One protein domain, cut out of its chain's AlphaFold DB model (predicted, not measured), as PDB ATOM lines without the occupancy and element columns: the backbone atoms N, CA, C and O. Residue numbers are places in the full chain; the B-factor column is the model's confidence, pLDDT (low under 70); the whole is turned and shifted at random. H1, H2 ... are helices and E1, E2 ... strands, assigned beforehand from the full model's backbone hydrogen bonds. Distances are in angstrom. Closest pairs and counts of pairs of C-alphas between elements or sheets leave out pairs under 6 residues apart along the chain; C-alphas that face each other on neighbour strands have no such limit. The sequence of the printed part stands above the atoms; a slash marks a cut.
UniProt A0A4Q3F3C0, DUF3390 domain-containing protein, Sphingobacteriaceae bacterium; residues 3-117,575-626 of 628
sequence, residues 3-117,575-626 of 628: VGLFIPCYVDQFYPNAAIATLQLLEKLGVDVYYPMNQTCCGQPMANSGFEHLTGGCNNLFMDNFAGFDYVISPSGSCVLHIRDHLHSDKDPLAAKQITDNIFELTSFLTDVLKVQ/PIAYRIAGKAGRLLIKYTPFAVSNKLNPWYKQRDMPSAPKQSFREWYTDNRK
ATOM      1  N   VAL A   3      48.745 -51.288 -18.371       96.88
ATOM      2  CA  VAL A   3      48.001 -50.149 -18.926       96.88
ATOM      3  C   VAL A   3      47.290 -50.519 -20.223       96.88
ATOM      4  O   VAL A   3      47.916 -50.991 -21.171       96.88
ATOM      5  N   GLY A   4      45.982 -50.260 -20.280       97.69
ATOM      6  CA  GLY A   4      45.177 -50.371 -21.493       97.69
ATOM      7  C   GLY A   4      45.206 -49.066 -22.287       97.69
ATOM      8  O   GLY A   4      44.698 -48.042 -21.834       97.69
ATOM      9  N   LEU A   5      45.776 -49.084 -23.490       97.75
ATOM     10  CA  LEU A   5      45.777 -47.942 -24.399       97.75
ATOM     11  C   LEU A   5      44.463 -47.888 -25.183       97.75
ATOM     12  O   LEU A   5      44.222 -48.711 -26.073       97.75
ATOM     13  N   PHE A   6      43.635 -46.893 -24.868       98.19
ATOM     14  CA  PHE A   6      42.426 -46.570 -25.611       98.19
ATOM     15  C   PHE A   6      42.703 -45.486 -26.659       98.19
ATOM     16  O   PHE A   6      42.908 -44.312 -26.349       98.19
ATOM     17  N   ILE A   7      42.662 -45.878 -27.930       97.44
ATOM     18  CA  ILE A   7      42.785 -44.987 -29.078       97.44
ATOM     19  C   ILE A   7      41.386 -44.629 -29.596       97.44
ATOM     20  O   ILE A   7      40.651 -45.518 -30.028       97.44
ATOM     21  N   PRO A   8      41.008 -43.337 -29.613       95.62
ATOM     22  CA  PRO A   8      39.728 -42.898 -30.158       95.62
ATOM     23  C   PRO A   8      39.532 -43.320 -31.617       95.62
ATOM     24  O   PRO A   8      40.461 -43.250 -32.424       95.62
ATOM     25  N   CYS A   9      38.292 -43.645 -31.989       93.94
ATOM     26  CA  CYS A   9      37.946 -44.149 -33.322       93.94
ATOM     27  C   CYS A   9      38.407 -43.249 -34.485       93.94
ATOM     28  O   CYS A   9      38.764 -43.740 -35.550       93.94
ATOM     29  N   TYR A  10      38.436 -41.924 -34.307       90.56
ATOM     30  CA  TYR A  10      38.930 -41.002 -35.340       90.56
ATOM     31  C   TYR A  10      40.466 -40.912 -35.373       90.56
ATOM     32  O   TYR A  10      41.043 -40.670 -36.432       90.56
ATOM     33  N   VAL A  11      41.141 -41.132 -34.238       92.75
ATOM     34  CA  VAL A  11      42.609 -41.144 -34.152       92.75
ATOM     35  C   VAL A  11      43.153 -42.397 -34.830       92.75
ATOM     36  O   VAL A  11      44.046 -42.286 -35.662       92.75
ATOM     37  N   ASP A  12      42.566 -43.565 -34.558       93.94
ATOM     38  CA  ASP A  12      42.935 -44.822 -35.222       93.94
ATOM     39  C   ASP A  12      42.779 -44.739 -36.750       93.94
ATOM     40  O   ASP A  12      43.644 -45.219 -37.483       93.94
ATOM     41  N   GLN A  13      41.712 -44.098 -37.240       92.12
ATOM     42  CA  GLN A  13      41.367 -44.079 -38.667       92.12
ATOM     43  C   GLN A  13      42.004 -42.941 -39.472       92.12
ATOM     44  O   GLN A  13      42.300 -43.143 -40.651       92.12
ATOM     45  N   PHE A  14      42.213 -41.762 -38.876       89.25
ATOM     46  CA  PHE A  14      42.642 -40.555 -39.604       89.25
ATOM     47  C   PHE A  14      43.932 -39.924 -39.068       89.25
ATOM     48  O   PHE A  14      44.653 -39.296 -39.839       89.25
ATOM     49  N   TYR A  15      44.277 -40.130 -37.791       91.94
ATOM     50  CA  TYR A  15      45.463 -39.529 -37.160       91.94
ATOM     51  C   TYR A  15      46.355 -40.564 -36.443       91.94
ATOM     52  O   TYR A  15      46.750 -40.340 -35.294       91.94
ATOM     53  N   PRO A  16      46.724 -41.689 -37.093       94.56
ATOM     54  CA  PRO A  16      47.395 -42.808 -36.428       94.56
ATOM     55  C   PRO A  16      48.740 -42.417 -35.803       94.56
ATOM     56  O   PRO A  16      49.119 -42.969 -34.776       94.56
ATOM     57  N   ASN A  17      49.432 -41.414 -36.354       94.94
ATOM     58  CA  ASN A  17      50.686 -40.894 -35.805       94.94
ATOM     59  C   ASN A  17      50.541 -40.364 -34.366       94.94
ATOM     60  O   ASN A  17      51.483 -40.490 -33.590       94.94
ATOM     61  N   ALA A  18      49.378 -39.823 -33.980       94.06
ATOM     62  CA  ALA A  18      49.135 -39.385 -32.604       94.06
ATOM     63  C   ALA A  18      49.026 -40.581 -31.638       94.06
ATOM     64  O   ALA A  18      49.560 -40.535 -30.530       94.06
ATOM     65  N   ALA A  19      48.416 -41.687 -32.076       95.81
ATOM     66  CA  ALA A  19      48.382 -42.937 -31.316       95.81
ATOM     67  C   ALA A  19      49.769 -43.599 -31.223       95.81
ATOM     68  O   ALA A  19      50.157 -44.039 -30.142       95.81
ATOM     69  N   ILE A  20      50.553 -43.595 -32.311       96.94
ATOM     70  CA  ILE A  20      51.951 -44.068 -32.316       96.94
ATOM     71  C   ILE A  20      52.793 -43.258 -31.325       96.94
ATOM     72  O   ILE A  20      53.490 -43.845 -30.501       96.94
ATOM     73  N   ALA A  21      52.702 -41.925 -31.367       96.06
ATOM     74  CA  ALA A  21      53.417 -41.048 -30.443       96.06
ATOM     75  C   ALA A  21      52.992 -41.280 -28.982       96.06
ATOM     76  O   ALA A  21      53.851 -41.336 -28.106       96.06
ATOM     77  N   THR A  22      51.694 -41.485 -28.728       96.69
ATOM     78  CA  THR A  22      51.162 -41.794 -27.389       96.69
ATOM     79  C   THR A  22      51.723 -43.112 -26.851       96.69
ATOM     80  O   THR A  22      52.251 -43.139 -25.741       96.69
ATOM     81  N   LEU A  23      51.668 -44.187 -27.648       96.94
ATOM     82  CA  LEU A  23      52.242 -45.484 -27.287       96.94
ATOM     83  C   LEU A  23      53.740 -45.354 -26.990       96.94
ATOM     84  O   LEU A  23      54.189 -45.756 -25.924       96.94
ATOM     85  N   GLN A  24      54.504 -44.762 -27.911       95.56
ATOM     86  CA  GLN A  24      55.957 -44.640 -27.776       95.56
ATOM     87  C   GLN A  24      56.379 -43.750 -26.603       95.56
ATOM     88  O   GLN A  24      57.436 -43.987 -26.023       95.56
ATOM     89  N   LEU A  25      55.593 -42.728 -26.252       95.25
ATOM     90  CA  LEU A  25      55.850 -41.892 -25.079       95.25
ATOM     91  C   LEU A  25      55.679 -42.699 -23.787       95.25
ATOM     92  O   LEU A  25      56.566 -42.680 -22.941       95.25
ATOM     93  N   LEU A  26      54.584 -43.452 -23.667       95.62
ATOM     94  CA  LEU A  26      54.334 -44.318 -22.513       95.62
ATOM     95  C   LEU A  26      55.377 -45.454 -22.416       95.62
ATOM     96  O   LEU A  26      55.942 -45.659 -21.344       95.62
ATOM     97  N   GLU A  27      55.713 -46.118 -23.534       94.44
ATOM     98  CA  GLU A  27      56.791 -47.126 -23.611       94.44
ATOM     99  C   GLU A  27      58.140 -46.548 -23.124       94.44
ATOM    100  O   GLU A  27      58.838 -47.176 -22.329       94.44
ATOM    101  N   LYS A  28      58.507 -45.330 -23.558       93.38
ATOM    102  CA  LYS A  28      59.753 -44.646 -23.148       93.38
ATOM    103  C   LYS A  28      59.781 -44.244 -21.675       93.38
ATOM    104  O   LYS A  28      60.863 -44.149 -21.105       93.38
ATOM    105  N   LEU A  29      58.618 -44.017 -21.068       93.75
ATOM    106  CA  LEU A  29      58.466 -43.733 -19.639       93.75
ATOM    107  C   LEU A  29      58.370 -45.015 -18.787       93.75
ATOM    108  O   LEU A  29      58.040 -44.944 -17.606       93.75
ATOM    109  N   GLY A  30      58.663 -46.186 -19.366       93.00
ATOM    110  CA  GLY A  30      58.706 -47.466 -18.653       93.00
ATOM    111  C   GLY A  30      57.335 -48.084 -18.368       93.00
ATOM    112  O   GLY A  30      57.238 -48.999 -17.551       93.00
ATOM    113  N   VAL A  31      56.272 -47.602 -19.018       95.31
ATOM    114  CA  VAL A  31      54.917 -48.141 -18.853       95.31
ATOM    115  C   VAL A  31      54.749 -49.410 -19.689       95.31
ATOM    116  O   VAL A  31      55.090 -49.438 -20.871       95.31
ATOM    117  N   ASP A  32      54.159 -50.448 -19.094       93.38
ATOM    118  CA  ASP A  32      53.778 -51.667 -19.806       93.38
ATOM    119  C   ASP A  32      52.393 -51.494 -20.453       93.38
ATOM    120  O   ASP A  32      51.347 -51.572 -19.796       93.38
ATOM    121  N   VAL A  33      52.411 -51.147 -21.743       95.69
ATOM    122  CA  VAL A  33      51.240 -50.693 -22.506       95.69
ATOM    123  C   VAL A  33      50.734 -51.772 -23.455       95.69
ATOM    124  O   VAL A  33      51.431 -52.208 -24.372       95.69
ATOM    125  N   TYR A  34      49.457 -52.105 -23.309       95.19
ATOM    126  CA  TYR A  34      48.733 -53.038 -24.160       95.19
ATOM    127  C   TYR A  34      47.683 -52.288 -24.970       95.19
ATOM    128  O   TYR A  34      47.002 -51.408 -24.450       95.19
ATOM    129  N   TYR A  35      47.494 -52.668 -26.229       96.12
ATOM    130  CA  TYR A  35      46.423 -52.146 -27.073       96.12
ATOM    131  C   TYR A  35      45.363 -53.239 -27.300       96.12
ATOM    132  O   TYR A  35      45.599 -54.160 -28.088       96.12
ATOM    133  N   PRO A  36      44.199 -53.186 -26.618       95.31
ATOM    134  CA  PRO A  36      43.118 -54.143 -26.835       95.31
ATOM    135  C   PRO A  36      42.629 -54.121 -28.281       95.31
ATOM    136  O   PRO A  36      42.026 -53.151 -28.740       95.31
ATOM    137  N   MET A  37      42.885 -55.206 -29.011       93.56
ATOM    138  CA  MET A  37      42.654 -55.268 -30.455       93.56
ATOM    139  C   MET A  37      41.173 -55.218 -30.850       93.56
ATOM    140  O   MET A  37      40.887 -55.080 -32.033       93.56
ATOM    141  N   ASN A  38      40.208 -55.332 -29.937       95.31
ATOM    142  CA  ASN A  38      38.781 -55.269 -30.277       95.31
ATOM    143  C   ASN A  38      38.114 -53.938 -29.905       95.31
ATOM    144  O   ASN A  38      36.915 -53.802 -30.126       95.31
ATOM    145  N   GLN A  39      38.869 -52.947 -29.425       95.06
ATOM    146  CA  GLN A  39      38.338 -51.612 -29.151       95.06
ATOM    147  C   GLN A  39      37.888 -50.882 -30.430       95.06
ATOM    148  O   GLN A  39      38.406 -51.130 -31.526       95.06
ATOM    149  N   THR A  40      36.946 -49.951 -30.274       95.44
ATOM    150  CA  THR A  40      36.353 -49.176 -31.377       95.44
ATOM    151  C   THR A  40      36.095 -47.712 -30.980       95.44
ATOM    152  O   THR A  40      36.949 -46.856 -31.195       95.44
ATOM    153  N   CYS A  41      34.931 -47.392 -30.408       95.50
ATOM    154  CA  CYS A  41      34.498 -46.050 -30.019       95.50
ATOM    155  C   CYS A  41      33.980 -46.049 -28.576       95.50
ATOM    156  O   CYS A  41      33.421 -47.038 -28.117       95.50
ATOM    157  N   CYS A  42      34.106 -44.913 -27.890       95.00
ATOM    158  CA  CYS A  42      33.537 -44.697 -26.560       95.00
ATOM    159  C   CYS A  42      32.013 -44.476 -26.546       95.00
ATOM    160  O   CYS A  42      31.440 -44.459 -25.473       95.00
ATOM    161  N   GLY A  43      31.363 -44.255 -27.697       94.25
ATOM    162  CA  GLY A  43      29.923 -43.952 -27.786       94.25
ATOM    163  C   GLY A  43      29.565 -42.459 -27.889       94.25
ATOM    164  O   GLY A  43      28.484 -42.125 -28.384       94.25
ATOM    165  N   GLN A  44      30.500 -41.557 -27.558       93.94
ATOM    166  CA  GLN A  44      30.279 -40.103 -27.464       93.94
ATOM    167  C   GLN A  44      29.512 -39.454 -28.636       93.94
ATOM    168  O   GLN A  44      28.647 -38.620 -28.367       93.94
ATOM    169  N   PRO A  45      29.767 -39.782 -29.925       92.56
ATOM    170  CA  PRO A  45      29.060 -39.139 -31.037       92.56
ATOM    171  C   PRO A  45      27.538 -39.331 -30.999       92.56
ATOM    172  O   PRO A  45      26.799 -38.437 -31.409       92.56
ATOM    173  N   MET A  46      27.067 -40.470 -30.481       93.31
ATOM    174  CA  MET A  46      25.641 -40.779 -30.349       93.31
ATOM    175  C   MET A  46      25.045 -40.054 -29.143       93.31
ATOM    176  O   MET A  46      24.058 -39.334 -29.296       93.31
ATOM    177  N   ALA A  47      25.695 -40.159 -27.981       92.06
ATOM    178  CA  ALA A  47      25.315 -39.468 -26.749       92.06
ATOM    179  C   ALA A  47      25.172 -37.950 -26.958       92.06
ATOM    180  O   ALA A  47      24.091 -37.390 -26.767       92.06
ATOM    181  N   ASN A  48      26.208 -37.294 -27.495       90.44
ATOM    182  CA  ASN A  48      26.187 -35.859 -27.799       90.44
ATOM    183  C   ASN A  48      25.132 -35.478 -28.857       90.44
ATOM    184  O   ASN A  48      24.759 -34.307 -28.944       90.44
ATOM    185  N   SER A  49      24.645 -36.435 -29.654       89.56
ATOM    186  CA  SER A  49      23.587 -36.237 -30.654       89.56
ATOM    187  C   SER A  49      22.169 -36.481 -30.118       89.56
ATOM    188  O   SER A  49      21.227 -36.362 -30.903       89.56
ATOM    189  N   GLY A  50      22.008 -36.793 -28.825       92.19
ATOM    190  CA  GLY A  50      20.727 -37.130 -28.185       92.19
ATOM    191  C   GLY A  50      20.354 -38.621 -28.245       92.19
ATOM    192  O   GLY A  50      19.229 -39.001 -27.934       92.19
ATOM    193  N   PHE A  51      21.282 -39.480 -28.670       94.50
ATOM    194  CA  PHE A  51      21.080 -40.920 -28.843       94.50
ATOM    195  C   PHE A  51      21.898 -41.732 -27.827       94.50
ATOM    196  O   PHE A  51      22.470 -42.764 -28.173       94.50
ATOM    197  N   GLU A  52      21.965 -41.292 -26.565       92.69
ATOM    198  CA  GLU A  52      22.675 -42.022 -25.497       92.69
ATOM    199  C   GLU A  52      22.166 -43.463 -25.337       92.69
ATOM    200  O   GLU A  52      22.959 -44.385 -25.175       92.69
ATOM    201  N   HIS A  53      20.865 -43.688 -25.536       92.31
ATOM    202  CA  HIS A  53      20.239 -45.017 -25.542       92.31
ATOM    203  C   HIS A  53      20.781 -45.987 -26.619       92.31
ATOM    204  O   HIS A  53      20.491 -47.179 -26.557       92.31
ATOM    205  N   LEU A  54      21.557 -45.512 -27.604       93.31
ATOM    206  CA  LEU A  54      22.247 -46.353 -28.593       93.31
ATOM    207  C   LEU A  54      23.706 -46.672 -28.207       93.31
ATOM    208  O   LEU A  54      24.368 -47.455 -28.882       93.31
ATOM    209  N   THR A  55      24.234 -46.115 -27.114       93.00
ATOM    210  CA  THR A  55      25.639 -46.332 -26.710       93.00
ATOM    211  C   THR A  55      25.909 -47.709 -26.111       93.00
ATOM    212  O   THR A  55      27.051 -48.156 -26.166       93.00
ATOM    213  N   GLY A  56      24.891 -48.429 -25.621       92.12
ATOM    214  CA  GLY A  56      25.059 -49.678 -24.862       92.12
ATOM    215  C   GLY A  56      25.930 -50.745 -25.543       92.12
ATOM    216  O   GLY A  56      26.702 -51.434 -24.880       92.12
ATOM    217  N   GLY A  57      25.888 -50.848 -26.876       92.81
ATOM    218  CA  GLY A  57      26.787 -51.737 -27.626       92.81
ATOM    219  C   GLY A  57      28.263 -51.316 -27.568       92.81
ATOM    220  O   GLY A  57      29.139 -52.170 -27.479       92.81
ATOM    221  N   CYS A  58      28.542 -50.010 -27.588       94.69
ATOM    222  CA  CYS A  58      29.885 -49.468 -27.373       94.69
ATOM    223  C   CYS A  58      30.312 -49.606 -25.904       94.69
ATOM    224  O   CYS A  58      31.446 -50.001 -25.664       94.69
ATOM    225  N   ASN A  59      29.416 -49.362 -24.939       94.56
ATOM    226  CA  ASN A  59      29.703 -49.499 -23.505       94.56
ATOM    227  C   ASN A  59      30.128 -50.931 -23.149       94.56
ATOM    228  O   ASN A  59      31.181 -51.127 -22.545       94.56
ATOM    229  N   ASN A  60      29.353 -51.933 -23.587       93.81
ATOM    230  CA  ASN A  60      29.678 -53.351 -23.391       93.81
ATOM    231  C   ASN A  60      31.051 -53.696 -23.980       93.81
ATOM    232  O   ASN A  60      31.929 -54.178 -23.270       93.81
ATOM    233  N   LEU A  61      31.277 -53.345 -25.249       94.81
ATOM    234  CA  LEU A  61      32.551 -53.597 -25.917       94.81
ATOM    235  C   LEU A  61      33.724 -52.846 -25.261       94.81
ATOM    236  O   LEU A  61      34.851 -53.341 -25.279       94.81
ATOM    237  N   PHE A  62      33.491 -51.667 -24.679       96.38
ATOM    238  CA  PHE A  62      34.509 -50.938 -23.928       96.38
ATOM    239  C   PHE A  62      34.907 -51.711 -22.668       96.38
ATOM    240  O   PHE A  62      36.094 -51.962 -22.465       96.38
ATOM    241  N   MET A  63      33.936 -52.166 -21.871       95.38
ATOM    242  CA  MET A  63      34.203 -52.989 -20.685       95.38
ATOM    243  C   MET A  63      34.939 -54.284 -21.040       95.38
ATOM    244  O   MET A  63      35.984 -54.555 -20.450       95.38
ATOM    245  N   ASP A  64      34.474 -55.012 -22.062       94.31
ATOM    246  CA  ASP A  64      35.092 -56.258 -22.544       94.31
ATOM    247  C   ASP A  64      36.578 -56.081 -22.915       94.31
ATOM    248  O   ASP A  64      37.382 -57.003 -22.774       94.31
ATOM    249  N   ASN A  65      36.964 -54.895 -23.406       95.44
ATOM    250  CA  ASN A  65      38.349 -54.585 -23.768       95.44
ATOM    251  C   ASN A  65      39.184 -54.023 -22.608       95.44
ATOM    252  O   ASN A  65      40.409 -54.121 -22.681       95.44
ATOM    253  N   PHE A  66      38.574 -53.414 -21.583       96.56
ATOM    254  CA  PHE A  66      39.294 -52.569 -20.619       96.56
ATOM    255  C   PHE A  66      39.162 -52.945 -19.134       96.56
ATOM    256  O   PHE A  66      39.995 -52.495 -18.351       96.56
ATOM    257  N   ALA A  67      38.223 -53.807 -18.728       92.56
ATOM    258  CA  ALA A  67      38.019 -54.161 -17.311       92.56
ATOM    259  C   ALA A  67      39.234 -54.842 -16.635       92.56
ATOM    260  O   ALA A  67      39.392 -54.776 -15.421       92.56
ATOM    261  N   GLY A  68      40.114 -55.489 -17.411       90.25
ATOM    262  CA  GLY A  68      41.295 -56.218 -16.921       90.25
ATOM    263  C   GLY A  68      42.610 -55.421 -16.893       90.25
ATOM    264  O   GLY A  68      43.674 -56.018 -17.122       90.25
ATOM    265  N   PHE A  69      42.546 -54.099 -16.702       95.50
ATOM    266  CA  PHE A  69      43.699 -53.188 -16.653       95.50
ATOM    267  C   PHE A  69      43.693 -52.319 -15.392       95.50
ATOM    268  O   PHE A  69      42.633 -51.946 -14.900       95.50
ATOM    269  N   ASP A  70      44.887 -51.957 -14.913       94.56
ATOM    270  CA  ASP A  70      45.042 -51.078 -13.745       94.56
ATOM    271  C   ASP A  70      44.632 -49.637 -14.089       94.56
ATOM    272  O   ASP A  70      44.043 -48.941 -13.270       94.56
ATOM    273  N   TYR A  71      44.941 -49.201 -15.317       97.25
ATOM    274  CA  TYR A  71      44.592 -47.885 -15.853       97.25
ATOM    275  C   TYR A  71      44.248 -47.966 -17.340       97.25
ATOM    276  O   TYR A  71      44.853 -48.740 -18.089       97.25
ATOM    277  N   VAL A  72      43.337 -47.096 -17.780       97.94
ATOM    278  CA  VAL A  72      42.970 -46.925 -19.194       97.94
ATOM    279  C   VAL A  72      43.396 -45.534 -19.654       97.94
ATOM    280  O   VAL A  72      42.926 -44.538 -19.115       97.94
ATOM    281  N   ILE A  73      44.285 -45.434 -20.644       97.88
ATOM    282  CA  ILE A  73      44.880 -44.152 -21.063       97.88
ATOM    283  C   ILE A  73      44.461 -43.807 -22.483       97.88
ATOM    284  O   ILE A  73      44.540 -44.652 -23.374       97.88
ATOM    285  N   SER A  74      44.050 -42.558 -22.708       97.12
ATOM    286  CA  SER A  74      43.632 -42.074 -24.026       97.12
ATOM    287  C   SER A  74      44.142 -40.657 -24.322       97.12
ATOM    288  O   SER A  74      44.069 -39.785 -23.454       97.12
ATOM    289  N   PRO A  75      44.607 -40.371 -25.554       94.88
ATOM    290  CA  PRO A  75      45.023 -39.033 -25.984       94.88
ATOM    291  C   PRO A  75      43.828 -38.145 -26.397       94.88
ATOM    292  O   PRO A  75      43.916 -37.366 -27.345       94.88
ATOM    293  N   SER A  76      42.665 -38.298 -25.751       94.31
ATOM    294  CA  SER A  76      41.466 -37.506 -26.046       94.31
ATOM    295  C   SER A  76      40.635 -37.241 -24.797       94.31
ATOM    296  O   SER A  76      39.886 -38.099 -24.326       94.31
ATOM    297  N   GLY A  77      40.699 -35.999 -24.317       92.06
ATOM    298  CA  GLY A  77      39.907 -35.558 -23.172       92.06
ATOM    299  C   GLY A  77      38.393 -35.669 -23.383       92.06
ATOM    300  O   GLY A  77      37.670 -35.893 -22.421       92.06
ATOM    301  N   SER A  78      37.887 -35.583 -24.622       91.62
ATOM    302  CA  SER A  78      36.450 -35.763 -24.874       91.62
ATOM    303  C   SER A  78      36.015 -37.215 -24.693       91.62
ATOM    304  O   SER A  78      34.957 -37.463 -24.118       91.62
ATOM    305  N   CYS A  79      36.835 -38.171 -25.135       95.25
ATOM    306  CA  CYS A  79      36.517 -39.590 -25.025       95.25
ATOM    307  C   CYS A  79      36.678 -40.091 -23.584       95.25
ATOM    308  O   CYS A  79      35.856 -40.882 -23.134       95.25
ATOM    309  N   VAL A  80      37.691 -39.600 -22.860       96.44
ATOM    310  CA  VAL A  80      37.892 -39.894 -21.431       96.44
ATOM    311  C   VAL A  80      36.743 -39.344 -20.593       96.44
ATOM    312  O   VAL A  80      36.178 -40.094 -19.806       96.44
ATOM    313  N   LEU A  81      36.358 -38.077 -20.795       93.81
ATOM    314  CA  LEU A  81      35.228 -37.474 -20.083       93.81
ATOM    315  C   LEU A  81      33.933 -38.249 -20.335       93.81
ATOM    316  O   LEU A  81      33.243 -38.609 -19.393       93.81
ATOM    317  N   HIS A  82      33.646 -38.595 -21.595       94.69
ATOM    318  CA  HIS A  82      32.438 -39.355 -21.905       94.69
ATOM    319  C   HIS A  82      32.394 -40.719 -21.206       94.69
ATOM    320  O   HIS A  82      31.339 -41.110 -20.725       94.69
ATOM    321  N   ILE A  83      33.521 -41.431 -21.109       96.31
ATOM    322  CA  ILE A  83      33.566 -42.683 -20.345       96.31
ATOM    323  C   ILE A  83      33.362 -42.414 -18.850       96.31
ATOM    324  O   ILE A  83      32.548 -43.102 -18.249       96.31
ATOM    325  N   ARG A  84      34.034 -41.414 -18.256       94.06
ATOM    326  CA  ARG A  84      33.870 -41.078 -16.828       94.06
ATOM    327  C   ARG A  84      32.423 -40.770 -16.447       94.06
ATOM    328  O   ARG A  84      31.960 -41.263 -15.426       94.06
ATOM    329  N   ASP A  85      31.733 -39.997 -17.278       90.62
ATOM    330  CA  ASP A  85      30.414 -39.455 -16.942       90.62
ATOM    331  C   ASP A  85      29.255 -40.352 -17.428       90.62
ATOM    332  O   ASP A  85      28.160 -40.287 -16.873       90.62
ATOM    333  N   HIS A  86      29.477 -41.193 -18.453       91.75
ATOM    334  CA  HIS A  86      28.409 -41.947 -19.134       91.75
ATOM    335  C   HIS A  86      28.659 -43.454 -19.318       91.75
ATOM    336  O   HIS A  86      27.762 -44.139 -19.820       91.75
ATOM    337  N   LEU A  87      29.813 -44.024 -18.942       92.88
ATOM    338  CA  LEU A  87      29.972 -45.483 -18.987       92.88
ATOM    339  C   LEU A  87      29.162 -46.131 -17.857       92.88
ATOM    340  O   LEU A  87      29.534 -46.082 -16.689       92.88
ATOM    341  N   HIS A  88      28.068 -46.786 -18.231       85.56
ATOM    342  CA  HIS A  88      27.190 -47.522 -17.327       85.56
ATOM    343  C   HIS A  88      26.930 -48.941 -17.845       85.56
ATOM    344  O   HIS A  88      27.029 -49.213 -19.046       85.56
ATOM    345  N   SER A  89      26.601 -49.840 -16.915       85.19
ATOM    346  CA  SER A  89      26.360 -51.261 -17.163       85.19
ATOM    347  C   SER A  89      25.368 -51.825 -16.159       85.19
ATOM    348  O   SER A  89      25.644 -51.852 -14.962       85.19
ATOM    349  N   ASP A  90      24.248 -52.343 -16.658       81.44
ATOM    350  CA  ASP A  90      23.253 -53.039 -15.833       81.44
ATOM    351  C   ASP A  90      23.736 -54.434 -15.392       81.44
ATOM    352  O   ASP A  90      23.185 -55.026 -14.466       81.44
ATOM    353  N   LYS A  91      24.750 -54.986 -16.077       84.56
ATOM    354  CA  LYS A  91      25.279 -56.341 -15.836       84.56
ATOM    355  C   LYS A  91      26.441 -56.361 -14.851       84.56
ATOM    356  O   LYS A  91      26.553 -57.299 -14.072       84.56
ATOM    357  N   ASP A  92      27.310 -55.358 -14.932       88.88
ATOM    358  CA  ASP A  92      28.488 -55.219 -14.079       88.88
ATOM    359  C   ASP A  92      28.772 -53.731 -13.799       88.88
ATOM    360  O   ASP A  92      29.629 -53.109 -14.441       88.88
ATOM    361  N   PRO A  93      28.020 -53.120 -12.865       89.44
ATOM    362  CA  PRO A  93      28.217 -51.725 -12.491       89.44
ATOM    363  C   PRO A  93      29.539 -51.498 -11.741       89.44
ATOM    364  O   PRO A  93      30.030 -50.370 -11.711       89.44
ATOM    365  N   LEU A  94      30.134 -52.544 -11.150       90.00
ATOM    366  CA  LEU A  94      31.407 -52.443 -10.436       90.00
ATOM    367  C   LEU A  94      32.582 -52.351 -11.412       90.00
ATOM    368  O   LEU A  94      33.411 -51.458 -11.251       90.00
ATOM    369  N   ALA A  95      32.626 -53.187 -12.454       90.56
ATOM    370  CA  ALA A  95      33.639 -53.076 -13.502       90.56
ATOM    371  C   ALA A  95      33.503 -51.767 -14.293       90.56
ATOM    372  O   ALA A  95      34.512 -51.118 -14.576       90.56
ATOM    373  N   ALA A  96      32.271 -51.330 -14.594       92.75
ATOM    374  CA  ALA A  96      32.034 -50.019 -15.199       92.75
ATOM    375  C   ALA A  96      32.623 -48.896 -14.330       92.75
ATOM    376  O   ALA A  96      33.431 -48.107 -14.821       92.75
ATOM    377  N   LYS A  97      32.314 -48.885 -13.025       92.50
ATOM    378  CA  LYS A  97      32.850 -47.895 -12.085       92.50
ATOM    379  C   LYS A  97      34.374 -47.968 -11.930       92.50
ATOM    380  O   LYS A  97      35.045 -46.941 -11.908       92.50
ATOM    381  N   GLN A  98      34.951 -49.166 -11.874       93.75
ATOM    382  CA  GLN A  98      36.405 -49.325 -11.827       93.75
ATOM    383  C   GLN A  98      37.072 -48.706 -13.066       93.75
ATOM    384  O   GLN A  98      38.124 -48.079 -12.941       93.75
ATOM    385  N   ILE A  99      36.457 -48.827 -14.246       96.06
ATOM    386  CA  ILE A  99      36.939 -48.178 -15.469       96.06
ATOM    387  C   ILE A  99      36.767 -46.653 -15.398       96.06
ATOM    388  O   ILE A  99      37.703 -45.945 -15.768       96.06
ATOM    389  N   THR A 100      35.633 -46.123 -14.921       95.25
ATOM    390  CA  THR A 100      35.441 -44.660 -14.805       95.25
ATOM    391  C   THR A 100      36.419 -44.024 -13.823       95.25
ATOM    392  O   THR A 100      36.972 -42.962 -14.109       95.25
ATOM    393  N   ASP A 101      36.698 -44.701 -12.710       94.44
ATOM    394  CA  ASP A 101      37.604 -44.213 -11.670       94.44
ATOM    395  C   ASP A 101      39.085 -44.288 -12.118       94.44
ATOM    396  O   ASP A 101      39.901 -43.481 -11.671       94.44
ATOM    397  N   ASN A 102      39.436 -45.201 -13.043       95.88
ATOM    398  CA  ASN A 102      40.821 -45.446 -13.488       95.88
ATOM    399  C   ASN A 102      41.118 -45.104 -14.967       95.88
ATOM    400  O   ASN A 102      42.203 -45.417 -15.473       95.88
ATOM    401  N   ILE A 103      40.202 -44.438 -15.682       97.56
ATOM    402  CA  ILE A 103      40.475 -43.882 -17.017       97.56
ATOM    403  C   ILE A 103      41.069 -42.470 -16.918       97.56
ATOM    404  O   ILE A 103      40.538 -41.602 -16.223       97.56
ATOM    405  N   PHE A 104      42.153 -42.210 -17.650       97.44
ATOM    406  CA  PHE A 104      42.861 -40.929 -17.658       97.44
ATOM    407  C   PHE A 104      43.124 -40.414 -19.075       97.44
ATOM    408  O   PHE A 104      43.384 -41.166 -20.019       97.44
ATOM    409  N   GLU A 105      43.107 -39.089 -19.209       96.44
ATOM    410  CA  GLU A 105      43.662 -38.415 -20.379       96.44
ATOM    411  C   GLU A 105      45.189 -38.398 -20.246       96.44
ATOM    412  O   GLU A 105      45.712 -38.278 -19.133       96.44
ATOM    413  N   LEU A 106      45.900 -38.552 -21.365       96.31
ATOM    414  CA  LEU A 106      47.355 -38.699 -21.403       96.31
ATOM    415  C   LEU A 106      48.088 -37.704 -20.490       96.31
ATOM    416  O   LEU A 106      48.872 -38.132 -19.649       96.31
ATOM    417  N   THR A 107      47.818 -36.401 -20.593       94.69
ATOM    418  CA  THR A 107      48.514 -35.393 -19.777       94.69
ATOM    419  C   THR A 107      48.212 -35.542 -18.288       94.69
ATOM    420  O   THR A 107      49.150 -35.491 -17.496       94.69
ATOM    421  N   SER A 108      46.961 -35.834 -17.900       94.38
ATOM    422  CA  SER A 108      46.627 -36.128 -16.493       94.38
ATOM    423  C   SER A 108      47.334 -37.370 -15.958       94.38
ATOM    424  O   SER A 108      47.796 -37.364 -14.826       94.38
ATOM    425  N   PHE A 109      47.496 -38.419 -16.763       96.81
ATOM    426  CA  PHE A 109      48.230 -39.605 -16.326       96.81
ATOM    427  C   PHE A 109      49.719 -39.313 -16.103       96.81
ATOM    428  O   PHE A 109      50.295 -39.735 -15.097       96.81
ATOM    429  N   LEU A 110      50.331 -38.552 -17.016       96.56
ATOM    430  CA  LEU A 110      51.736 -38.162 -16.917       96.56
ATOM    431  C   LEU A 110      52.008 -37.257 -15.702       96.56
ATOM    432  O   LEU A 110      53.036 -37.433 -15.049       96.56
ATOM    433  N   THR A 111      51.105 -36.327 -15.367       94.75
ATOM    434  CA  THR A 111      51.282 -35.428 -14.210       94.75
ATOM    435  C   THR A 111      50.843 -36.037 -12.882       94.75
ATOM    436  O   THR A 111      51.522 -35.837 -11.879       94.75
ATOM    437  N   ASP A 112      49.726 -36.764 -12.851       94.69
ATOM    438  CA  ASP A 112      49.057 -37.130 -11.597       94.69
ATOM    439  C   ASP A 112      49.492 -38.519 -11.102       94.69
ATOM    440  O   ASP A 112      49.696 -38.712  -9.899       94.69
ATOM    441  N   VAL A 113      49.669 -39.473 -12.029       95.69
ATOM    442  CA  VAL A 113      50.012 -40.875 -11.723       95.69
ATOM    443  C   VAL A 113      51.512 -41.123 -11.865       95.69
ATOM    444  O   VAL A 113      52.157 -41.498 -10.887       95.69
ATOM    445  N   LEU A 114      52.093 -40.873 -13.046       95.25
ATOM    446  CA  LEU A 114      53.539 -41.049 -13.266       95.25
ATOM    447  C   LEU A 114      54.385 -39.939 -12.634       95.25
ATOM    448  O   LEU A 114      55.561 -40.162 -12.356       95.25
ATOM    449  N   LYS A 115      53.802 -38.751 -12.424       95.38
ATOM    450  CA  LYS A 115      54.468 -37.566 -11.857       95.38
ATOM    451  C   LYS A 115      55.781 -37.236 -12.572       95.38
ATOM    452  O   LYS A 115      56.799 -36.989 -11.928       95.38
ATOM    453  N   VAL A 116      55.752 -37.235 -13.906       94.06
ATOM    454  CA  VAL A 116      56.912 -36.941 -14.764       94.06
ATOM    455  C   VAL A 116      57.519 -35.581 -14.394       94.06
ATOM    456  O   VAL A 116      56.800 -34.587 -14.324       94.06
ATOM    457  N   GLN A 117      58.834 -35.552 -14.153       89.94
ATOM    458  CA  GLN A 117      59.591 -34.340 -13.790       89.94
ATOM    459  C   GLN A 117      60.520 -33.839 -14.909       89.94
ATOM    460  O   GLN A 117      60.933 -32.685 -14.878       89.94
ATOM    461  N   PRO A 575      33.522 -54.771 -33.776       95.69
ATOM    462  CA  PRO A 575      34.926 -54.692 -34.183       95.69
ATOM    463  C   PRO A 575      35.158 -55.079 -35.649       95.69
ATOM    464  O   PRO A 575      36.100 -54.594 -36.273       95.69
ATOM    465  N   ILE A 576      34.323 -55.964 -36.208       95.25
ATOM    466  CA  ILE A 576      34.398 -56.383 -37.614       95.25
ATOM    467  C   ILE A 576      33.864 -55.272 -38.527       95.25
ATOM    468  O   ILE A 576      34.562 -54.874 -39.461       95.25
ATOM    469  N   ALA A 577      32.666 -54.745 -38.245       95.44
ATOM    470  CA  ALA A 577      32.048 -53.709 -39.072       95.44
ATOM    471  C   ALA A 577      32.876 -52.416 -39.067       95.44
ATOM    472  O   ALA A 577      33.167 -51.878 -40.134       95.44
ATOM    473  N   TYR A 578      33.350 -51.984 -37.892       94.81
ATOM    474  CA  TYR A 578      34.246 -50.837 -37.737       94.81
ATOM    475  C   TYR A 578      35.503 -50.945 -38.614       94.81
ATOM    476  O   TYR A 578      35.832 -50.001 -39.334       94.81
ATOM    477  N   ARG A 579      36.180 -52.106 -38.631       92.69
ATOM    478  CA  ARG A 579      37.360 -52.330 -39.490       92.69
ATOM    479  C   ARG A 579      37.041 -52.169 -40.976       92.69
ATOM    480  O   ARG A 579      37.806 -51.527 -41.695       92.69
ATOM    481  N   ILE A 580      35.942 -52.773 -41.431       94.25
ATOM    482  CA  ILE A 580      35.535 -52.763 -42.842       94.25
ATOM    483  C   ILE A 580      35.147 -51.341 -43.262       94.25
ATOM    484  O   ILE A 580      35.709 -50.817 -44.225       94.25
ATOM    485  N   ALA A 581      34.261 -50.691 -42.503       93.06
ATOM    486  CA  ALA A 581      33.799 -49.330 -42.763       93.06
ATOM    487  C   ALA A 581      34.950 -48.313 -42.718       93.06
ATOM    488  O   ALA A 581      35.077 -47.483 -43.616       93.06
ATOM    489  N   GLY A 582      35.840 -48.420 -41.727       91.88
ATOM    490  CA  GLY A 582      37.019 -47.567 -41.607       91.88
ATOM    491  C   GLY A 582      37.979 -47.710 -42.792       91.88
ATOM    492  O   GLY A 582      38.388 -46.715 -43.391       91.88
ATOM    493  N   LYS A 583      38.290 -48.949 -43.206       91.50
ATOM    494  CA  LYS A 583      39.137 -49.206 -44.383       91.50
ATOM    495  C   LYS A 583      38.497 -48.695 -45.676       91.50
ATOM    496  O   LYS A 583      39.188 -48.059 -46.470       91.50
ATOM    497  N   ALA A 584      37.194 -48.905 -45.862       91.19
ATOM    498  CA  ALA A 584      36.448 -48.355 -46.993       91.19
ATOM    499  C   ALA A 584      36.475 -46.815 -47.002       91.19
ATOM    500  O   ALA A 584      36.775 -46.219 -48.033       91.19
ATOM    501  N   GLY A 585      36.268 -46.169 -45.849       89.00
ATOM    502  CA  GLY A 585      36.335 -44.714 -45.698       89.00
ATOM    503  C   GLY A 585      37.708 -44.130 -46.048       89.00
ATOM    504  O   GLY A 585      37.786 -43.169 -46.811       89.00
ATOM    505  N   ARG A 586      38.809 -44.743 -45.580       90.06
ATOM    506  CA  ARG A 586      40.173 -44.321 -45.963       90.06
ATOM    507  C   ARG A 586      40.409 -44.445 -47.473       90.06
ATOM    508  O   ARG A 586      40.996 -43.545 -48.072       90.06
ATOM    509  N   LEU A 587      39.941 -45.528 -48.101       89.88
ATOM    510  CA  LEU A 587      40.051 -45.722 -49.552       89.88
ATOM    511  C   LEU A 587      39.221 -44.685 -50.331       89.88
ATOM    512  O   LEU A 587      39.730 -44.116 -51.295       89.88
ATOM    513  N   LEU A 588      37.999 -44.381 -49.884       88.00
ATOM    514  CA  LEU A 588      37.129 -43.366 -50.489       88.00
ATOM    515  C   LEU A 588      37.782 -41.975 -50.473       88.00
ATOM    516  O   LEU A 588      37.834 -41.310 -51.505       88.00
ATOM    517  N   ILE A 589      38.339 -41.552 -49.334       86.12
ATOM    518  CA  ILE A 589      39.046 -40.263 -49.220       86.12
ATOM    519  C   ILE A 589      40.295 -40.246 -50.118       86.12
ATOM    520  O   ILE A 589      40.587 -39.232 -50.747       86.12
ATOM    521  N   LYS A 590      41.021 -41.370 -50.217       86.94
ATOM    522  CA  LYS A 590      42.250 -41.481 -51.019       86.94
ATOM    523  C   LYS A 590      42.005 -41.408 -52.532       86.94
ATOM    524  O   LYS A 590      42.768 -40.745 -53.225       86.94
ATOM    525  N   TYR A 591      41.006 -42.128 -53.045       88.06
ATOM    526  CA  TYR A 591      40.787 -42.292 -54.491       88.06
ATOM    527  C   TYR A 591      39.703 -41.368 -55.058       88.06
ATOM    528  O   TYR A 591      39.736 -41.035 -56.238       88.06
ATOM    529  N   THR A 592      38.770 -40.915 -54.220       85.69
ATOM    530  CA  THR A 592      37.668 -40.015 -54.593       85.69
ATOM    531  C   THR A 592      37.554 -38.850 -53.602       85.69
ATOM    532  O   THR A 592      36.498 -38.658 -52.997       85.69
ATOM    533  N   PRO A 593      38.614 -38.035 -53.412       82.62
ATOM    534  CA  PRO A 593      38.589 -36.927 -52.456       82.62
ATOM    535  C   PRO A 593      37.457 -35.937 -52.754       82.62
ATOM    536  O   PRO A 593      36.815 -35.457 -51.830       82.62
ATOM    537  N   PHE A 594      37.115 -35.704 -54.026       83.56
ATOM    538  CA  PHE A 594      35.993 -34.844 -54.426       83.56
ATOM    539  C   PHE A 594      34.623 -35.311 -53.897       83.56
ATOM    540  O   PHE A 594      33.715 -34.493 -53.790       83.56
ATOM    541  N   ALA A 595      34.448 -36.588 -53.532       80.94
ATOM    542  CA  ALA A 595      33.197 -37.087 -52.956       80.94
ATOM    543  C   ALA A 595      32.956 -36.561 -51.528       80.94
ATOM    544  O   ALA A 595      31.808 -36.442 -51.105       80.94
ATOM    545  N   VAL A 596      34.024 -36.196 -50.808       78.12
ATOM    546  CA  VAL A 596      33.965 -35.613 -49.455       78.12
ATOM    547  C   VAL A 596      34.390 -34.141 -49.415       78.12
ATOM    548  O   VAL A 596      33.876 -33.377 -48.603       78.12
ATOM    549  N   SER A 597      35.279 -33.720 -50.311       84.06
ATOM    550  CA  SER A 597      35.835 -32.368 -50.414       84.06
ATOM    551  C   SER A 597      35.094 -31.551 -51.477       84.06
ATOM    552  O   SER A 597      35.665 -31.137 -52.485       84.06
ATOM    553  N   ASN A 598      33.788 -31.356 -51.283       82.75
ATOM    554  CA  ASN A 598      32.934 -30.566 -52.174       82.75
ATOM    555  C   ASN A 598      31.964 -29.670 -51.387       82.75
ATOM    556  O   ASN A 598      31.724 -29.880 -50.201       82.75
ATOM    557  N   LYS A 599      31.377 -28.673 -52.062       78.25
ATOM    558  CA  LYS A 599      30.488 -27.672 -51.440       78.25
ATOM    559  C   LYS A 599      29.145 -28.230 -50.932       78.25
ATOM    560  O   LYS A 599      28.469 -27.529 -50.181       78.25
ATOM    561  N   LEU A 600      28.760 -29.451 -51.324       78.38
ATOM    562  CA  LEU A 600      27.562 -30.130 -50.815       78.38
ATOM    563  C   LEU A 600      27.814 -30.768 -49.442       78.38
ATOM    564  O   LEU A 600      26.870 -30.901 -48.672       78.38
ATOM    565  N   ASN A 601      29.063 -31.111 -49.100       74.75
ATOM    566  CA  ASN A 601      29.431 -31.509 -47.743       74.75
ATOM    567  C   ASN A 601      29.504 -30.263 -46.833       74.75
ATOM    568  O   ASN A 601      30.427 -29.456 -46.997       74.75
ATOM    569  N   PRO A 602      28.614 -30.100 -45.832       70.00
ATOM    570  CA  PRO A 602      28.650 -28.945 -44.935       70.00
ATOM    571  C   PRO A 602      29.969 -28.836 -44.161       70.00
ATOM    572  O   PRO A 602      30.445 -27.731 -43.914       70.00
ATOM    573  N   TRP A 603      30.603 -29.973 -43.850       69.75
ATOM    574  CA  TRP A 603      31.872 -30.017 -43.122       69.75
ATOM    575  C   TRP A 603      33.032 -29.407 -43.917       69.75
ATOM    576  O   TRP A 603      33.921 -28.804 -43.321       69.75
ATOM    577  N   TYR A 604      33.004 -29.510 -45.251       78.81
ATOM    578  CA  TYR A 604      34.055 -28.985 -46.128       78.81
ATOM    579  C   TYR A 604      33.910 -27.483 -46.428       78.81
ATOM    580  O   TYR A 604      34.862 -26.839 -46.857       78.81
ATOM    581  N   LYS A 605      32.742 -26.873 -46.165       69.88
ATOM    582  CA  LYS A 605      32.497 -25.444 -46.456       69.88
ATOM    583  C   LYS A 605      33.478 -24.490 -45.756       69.88
ATOM    584  O   LYS A 605      33.662 -23.374 -46.231       69.88
ATOM    585  N   GLN A 606      34.044 -24.894 -44.615       66.81
ATOM    586  CA  GLN A 606      34.934 -24.069 -43.782       66.81
ATOM    587  C   GLN A 606      36.146 -24.845 -43.222       66.81
ATOM    588  O   GLN A 606      36.800 -24.364 -42.297       66.81
ATOM    589  N   ARG A 607      36.420 -26.063 -43.712       70.75
ATOM    590  CA  ARG A 607      37.506 -26.934 -43.228       70.75
ATOM    591  C   ARG A 607      38.023 -27.824 -44.347       70.75
ATOM    592  O   ARG A 607      37.229 -28.370 -45.105       70.75
ATOM    593  N   ASP A 608      39.324 -28.076 -44.355       78.56
ATOM    594  CA  ASP A 608      39.895 -29.138 -45.177       78.56
ATOM    595  C   ASP A 608      39.551 -30.522 -44.603       78.56
ATOM    596  O   ASP A 608      39.545 -30.736 -43.385       78.56
ATOM    597  N   MET A 609      39.282 -31.487 -45.485       80.50
ATOM    598  CA  MET A 609      39.189 -32.894 -45.086       80.50
ATOM    599  C   MET A 609      40.598 -33.446 -44.807       80.50
ATOM    600  O   MET A 609      41.525 -33.137 -45.559       80.50
ATOM    601  N   PRO A 610      40.790 -34.288 -43.772       76.12
ATOM    602  CA  PRO A 610      42.087 -34.899 -43.504       76.12
ATOM    603  C   PRO A 610      42.541 -35.770 -44.679       76.12
ATOM    604  O   PRO A 610      41.738 -36.474 -45.298       76.12
ATOM    605  N   SER A 611      43.844 -35.770 -44.955       82.31
ATOM    606  CA  SER A 611      44.432 -36.693 -45.921       82.31
ATOM    607  C   SER A 611      44.290 -38.137 -45.430       82.31
ATOM    608  O   SER A 611      44.460 -38.433 -44.247       82.31
ATOM    609  N   ALA A 612      43.962 -39.059 -46.338       84.88
ATOM    610  CA  ALA A 612      43.814 -40.468 -45.990       84.88
ATOM    611  C   ALA A 612      45.172 -41.061 -45.555       84.88
ATOM    612  O   ALA A 612      46.093 -41.118 -46.380       84.88
ATOM    613  N   PRO A 613      45.331 -41.542 -44.304       88.06
ATOM    614  CA  PRO A 613      46.574 -42.178 -43.898       88.06
ATOM    615  C   PRO A 613      46.733 -43.530 -44.604       88.06
ATOM    616  O   PRO A 613      45.754 -44.203 -44.934       88.06
ATOM    617  N   LYS A 614      47.989 -43.951 -44.816       87.88
ATOM    618  CA  LYS A 614      48.319 -45.216 -45.507       87.88
ATOM    619  C   LYS A 614      47.646 -46.430 -44.858       87.88
ATOM    620  O   LYS A 614      47.220 -47.339 -45.563       87.88
ATOM    621  N   GLN A 615      47.555 -46.415 -43.530       92.31
ATOM    622  CA  GLN A 615      46.962 -47.452 -42.693       92.31
ATOM    623  C   GLN A 615      46.463 -46.840 -41.376       92.31
ATOM    624  O   GLN A 615      46.853 -45.729 -41.020       92.31
ATOM    625  N   SER A 616      45.598 -47.567 -40.680       94.06
ATOM    626  CA  SER A 616      45.119 -47.251 -39.330       94.06
ATOM    627  C   SER A 616      46.187 -47.522 -38.261       94.06
ATOM    628  O   SER A 616      47.173 -48.220 -38.524       94.06
ATOM    629  N   PHE A 617      45.994 -47.010 -37.041       95.31
ATOM    630  CA  PHE A 617      46.895 -47.316 -35.923       95.31
ATOM    631  C   PHE A 617      46.900 -48.816 -35.619       95.31
ATOM    632  O   PHE A 617      47.965 -49.401 -35.452       95.31
ATOM    633  N   ARG A 618      45.726 -49.456 -35.636       94.19
ATOM    634  CA  ARG A 618      45.584 -50.906 -35.470       94.19
ATOM    635  C   ARG A 618      46.407 -51.712 -36.477       94.19
ATOM    636  O   ARG A 618      47.076 -52.672 -36.092       94.19
ATOM    637  N   GLU A 619      46.327 -51.366 -37.762       94.38
ATOM    638  CA  GLU A 619      47.114 -52.025 -38.817       94.38
ATOM    639  C   GLU A 619      48.613 -51.822 -38.550       94.38
ATOM    640  O   GLU A 619      49.352 -52.798 -38.460       94.38
ATOM    641  N   TRP A 620      49.041 -50.584 -38.261       95.56
ATOM    642  CA  TRP A 620      50.428 -50.305 -37.880       95.56
ATOM    643  C   TRP A 620      50.897 -51.124 -36.668       95.56
ATOM    644  O   TRP A 620      51.981 -51.702 -36.720       95.56
ATOM    645  N   TYR A 621      50.093 -51.223 -35.607       94.44
ATOM    646  CA  TYR A 621      50.425 -51.984 -34.399       94.44
ATOM    647  C   TYR A 621      50.564 -53.483 -34.704       94.44
ATOM    648  O   TYR A 621      51.525 -54.118 -34.273       94.44
ATOM    649  N   THR A 622      49.667 -54.030 -35.531       92.94
ATOM    650  CA  THR A 622      49.714 -55.433 -35.983       92.94
ATOM    651  C   THR A 622      51.001 -55.752 -36.750       92.94
ATOM    652  O   THR A 622      51.535 -56.852 -36.618       92.94
ATOM    653  N   ASP A 623      51.517 -54.793 -37.521       92.62
ATOM    654  CA  ASP A 623      52.716 -54.977 -38.342       92.62
ATOM    655  C   ASP A 623      54.026 -54.666 -37.589       92.62
ATOM    656  O   ASP A 623      55.046 -55.299 -37.845       92.62
ATOM    657  N   ASN A 624      54.014 -53.710 -36.646       92.25
ATOM    658  CA  ASN A 624      55.222 -53.123 -36.030       92.25
ATOM    659  C   ASN A 624      55.401 -53.447 -34.535       92.25
ATOM    660  O   ASN A 624      56.438 -53.119 -33.947       92.25
ATOM    661  N   ARG A 625      54.382 -54.018 -33.885       84.44
ATOM    662  CA  ARG A 625      54.339 -54.275 -32.436       84.44
ATOM    663  C   ARG A 625      53.852 -55.689 -32.101       84.44
ATOM    664  O   ARG A 625      53.257 -55.906 -31.052       84.44
ATOM    665  N   LYS A 626      54.190 -56.674 -32.946       57.88
ATOM    666  CA  LYS A 626      54.098 -58.108 -32.611       57.88
ATOM    667  C   LYS A 626      55.038 -58.470 -31.452       57.88
ATOM    668  O   LYS A 626      56.119 -59.015 -31.667       57.88
TER     669      LYS A 626
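Overview. This is residues 3 to 117 and 575 to 626 of the 628 residues of the protein "DUF3390 domain-containing protein" of Sphingobacteriaceae bacterium (UniProt A0A4Q3F3C0). A small parallel sheet of four short strands sits between helices, H2 and H7 over one face and H5 over the other. H8 and H10 pack on H1 beyond the strands' last residues, and the short helix H9, which comes between them along the chain, lies far out and touches no helix, its centre the farthest of the elements from the mean of the C-alphas at 23.7 A. The printed part has 167 residues with ten named helices and four named strands, in the order E1 H1 H2 E2 H3 H4 E3 H5 H6 E4 H7 H8 H9 H10; the class is mixed, helices and strands. The whole is compact, with a radius of gyration of the C-alphas of 16.7 A and spans of 46 by 38 by 29 A.

Arrangement. E1, residues 3 to 5, is an inner strand between the edge strand E2, residues 32 to 34, and E3, residues 71 to 74; E4, residues 103 to 105, is the other edge. N 3 and O 32 at 3.0 A, N 4 and O 71 at 2.9 A, and N 104 and O 72 at 2.9 A are within hydrogen-bond range. H1, residues 9 to 14, is the hub. H2, residues 16 to 28, only just touches it, only at the corner, with 3 pairs of C-alphas within 8 A, the closest those of Val 11 and Ala 19 at 6.7 A. H2 is on the sheet at a height of 9.5 A, along the strands. E1, H1, H2 and E2 make a strand-helix-strand unit, parallel neighbour strands with helices between, its crossover right-handed. H3, residues 44 to 47, only just touches H5, residues 77 to 86, with 3 pairs within 8 A; the closest C-alphas are those of Gln 44 and His 82, 6.0 A. H4, residues 56 to 66, only grazes the sheet, as does H6, residues 93 to 102; they touch, closest at the C-alphas of Met 63 and Ala 96, 6.6 A. H5 and H6 form a helical hairpin, closest at the C-alphas of Arg 84 and Thr 100, 4.4 A. H7, residues 106 to 113, is on the same face as H2, H5 on the opposite face. H8, residues 575 to 591, touches H1 with residues 582 to 586 alone, closest at the C-alphas of Gln 13 and Gly 582, 6.3 A. H9, residues 602 to 605, touches no helix. H10, residues 617 to 624, touches H1, closest at the C-alphas of Asp 12 and Phe 617, 4.7 A. Every O i to N i+4 pair is within hydrogen-bond range in the helices but H3 and H9, too short for one.

Along the chain. E1 begins at C-alpha 3 (48.001, -50.149, -18.926). H2 is 18.2 A long, H4 15.1 A and H8 24.5 A. H10 ends at C-alpha 624 (55.222, -53.123, -36.030).

Size, cuts and confidence. Residues 118 to 574 are not printed; C-alphas 117 and 575 are 37.9 A apart across the cut. The link from H9 to H10 is long. The pLDDT is under 70 at residues 603, 605 to 606 and 626.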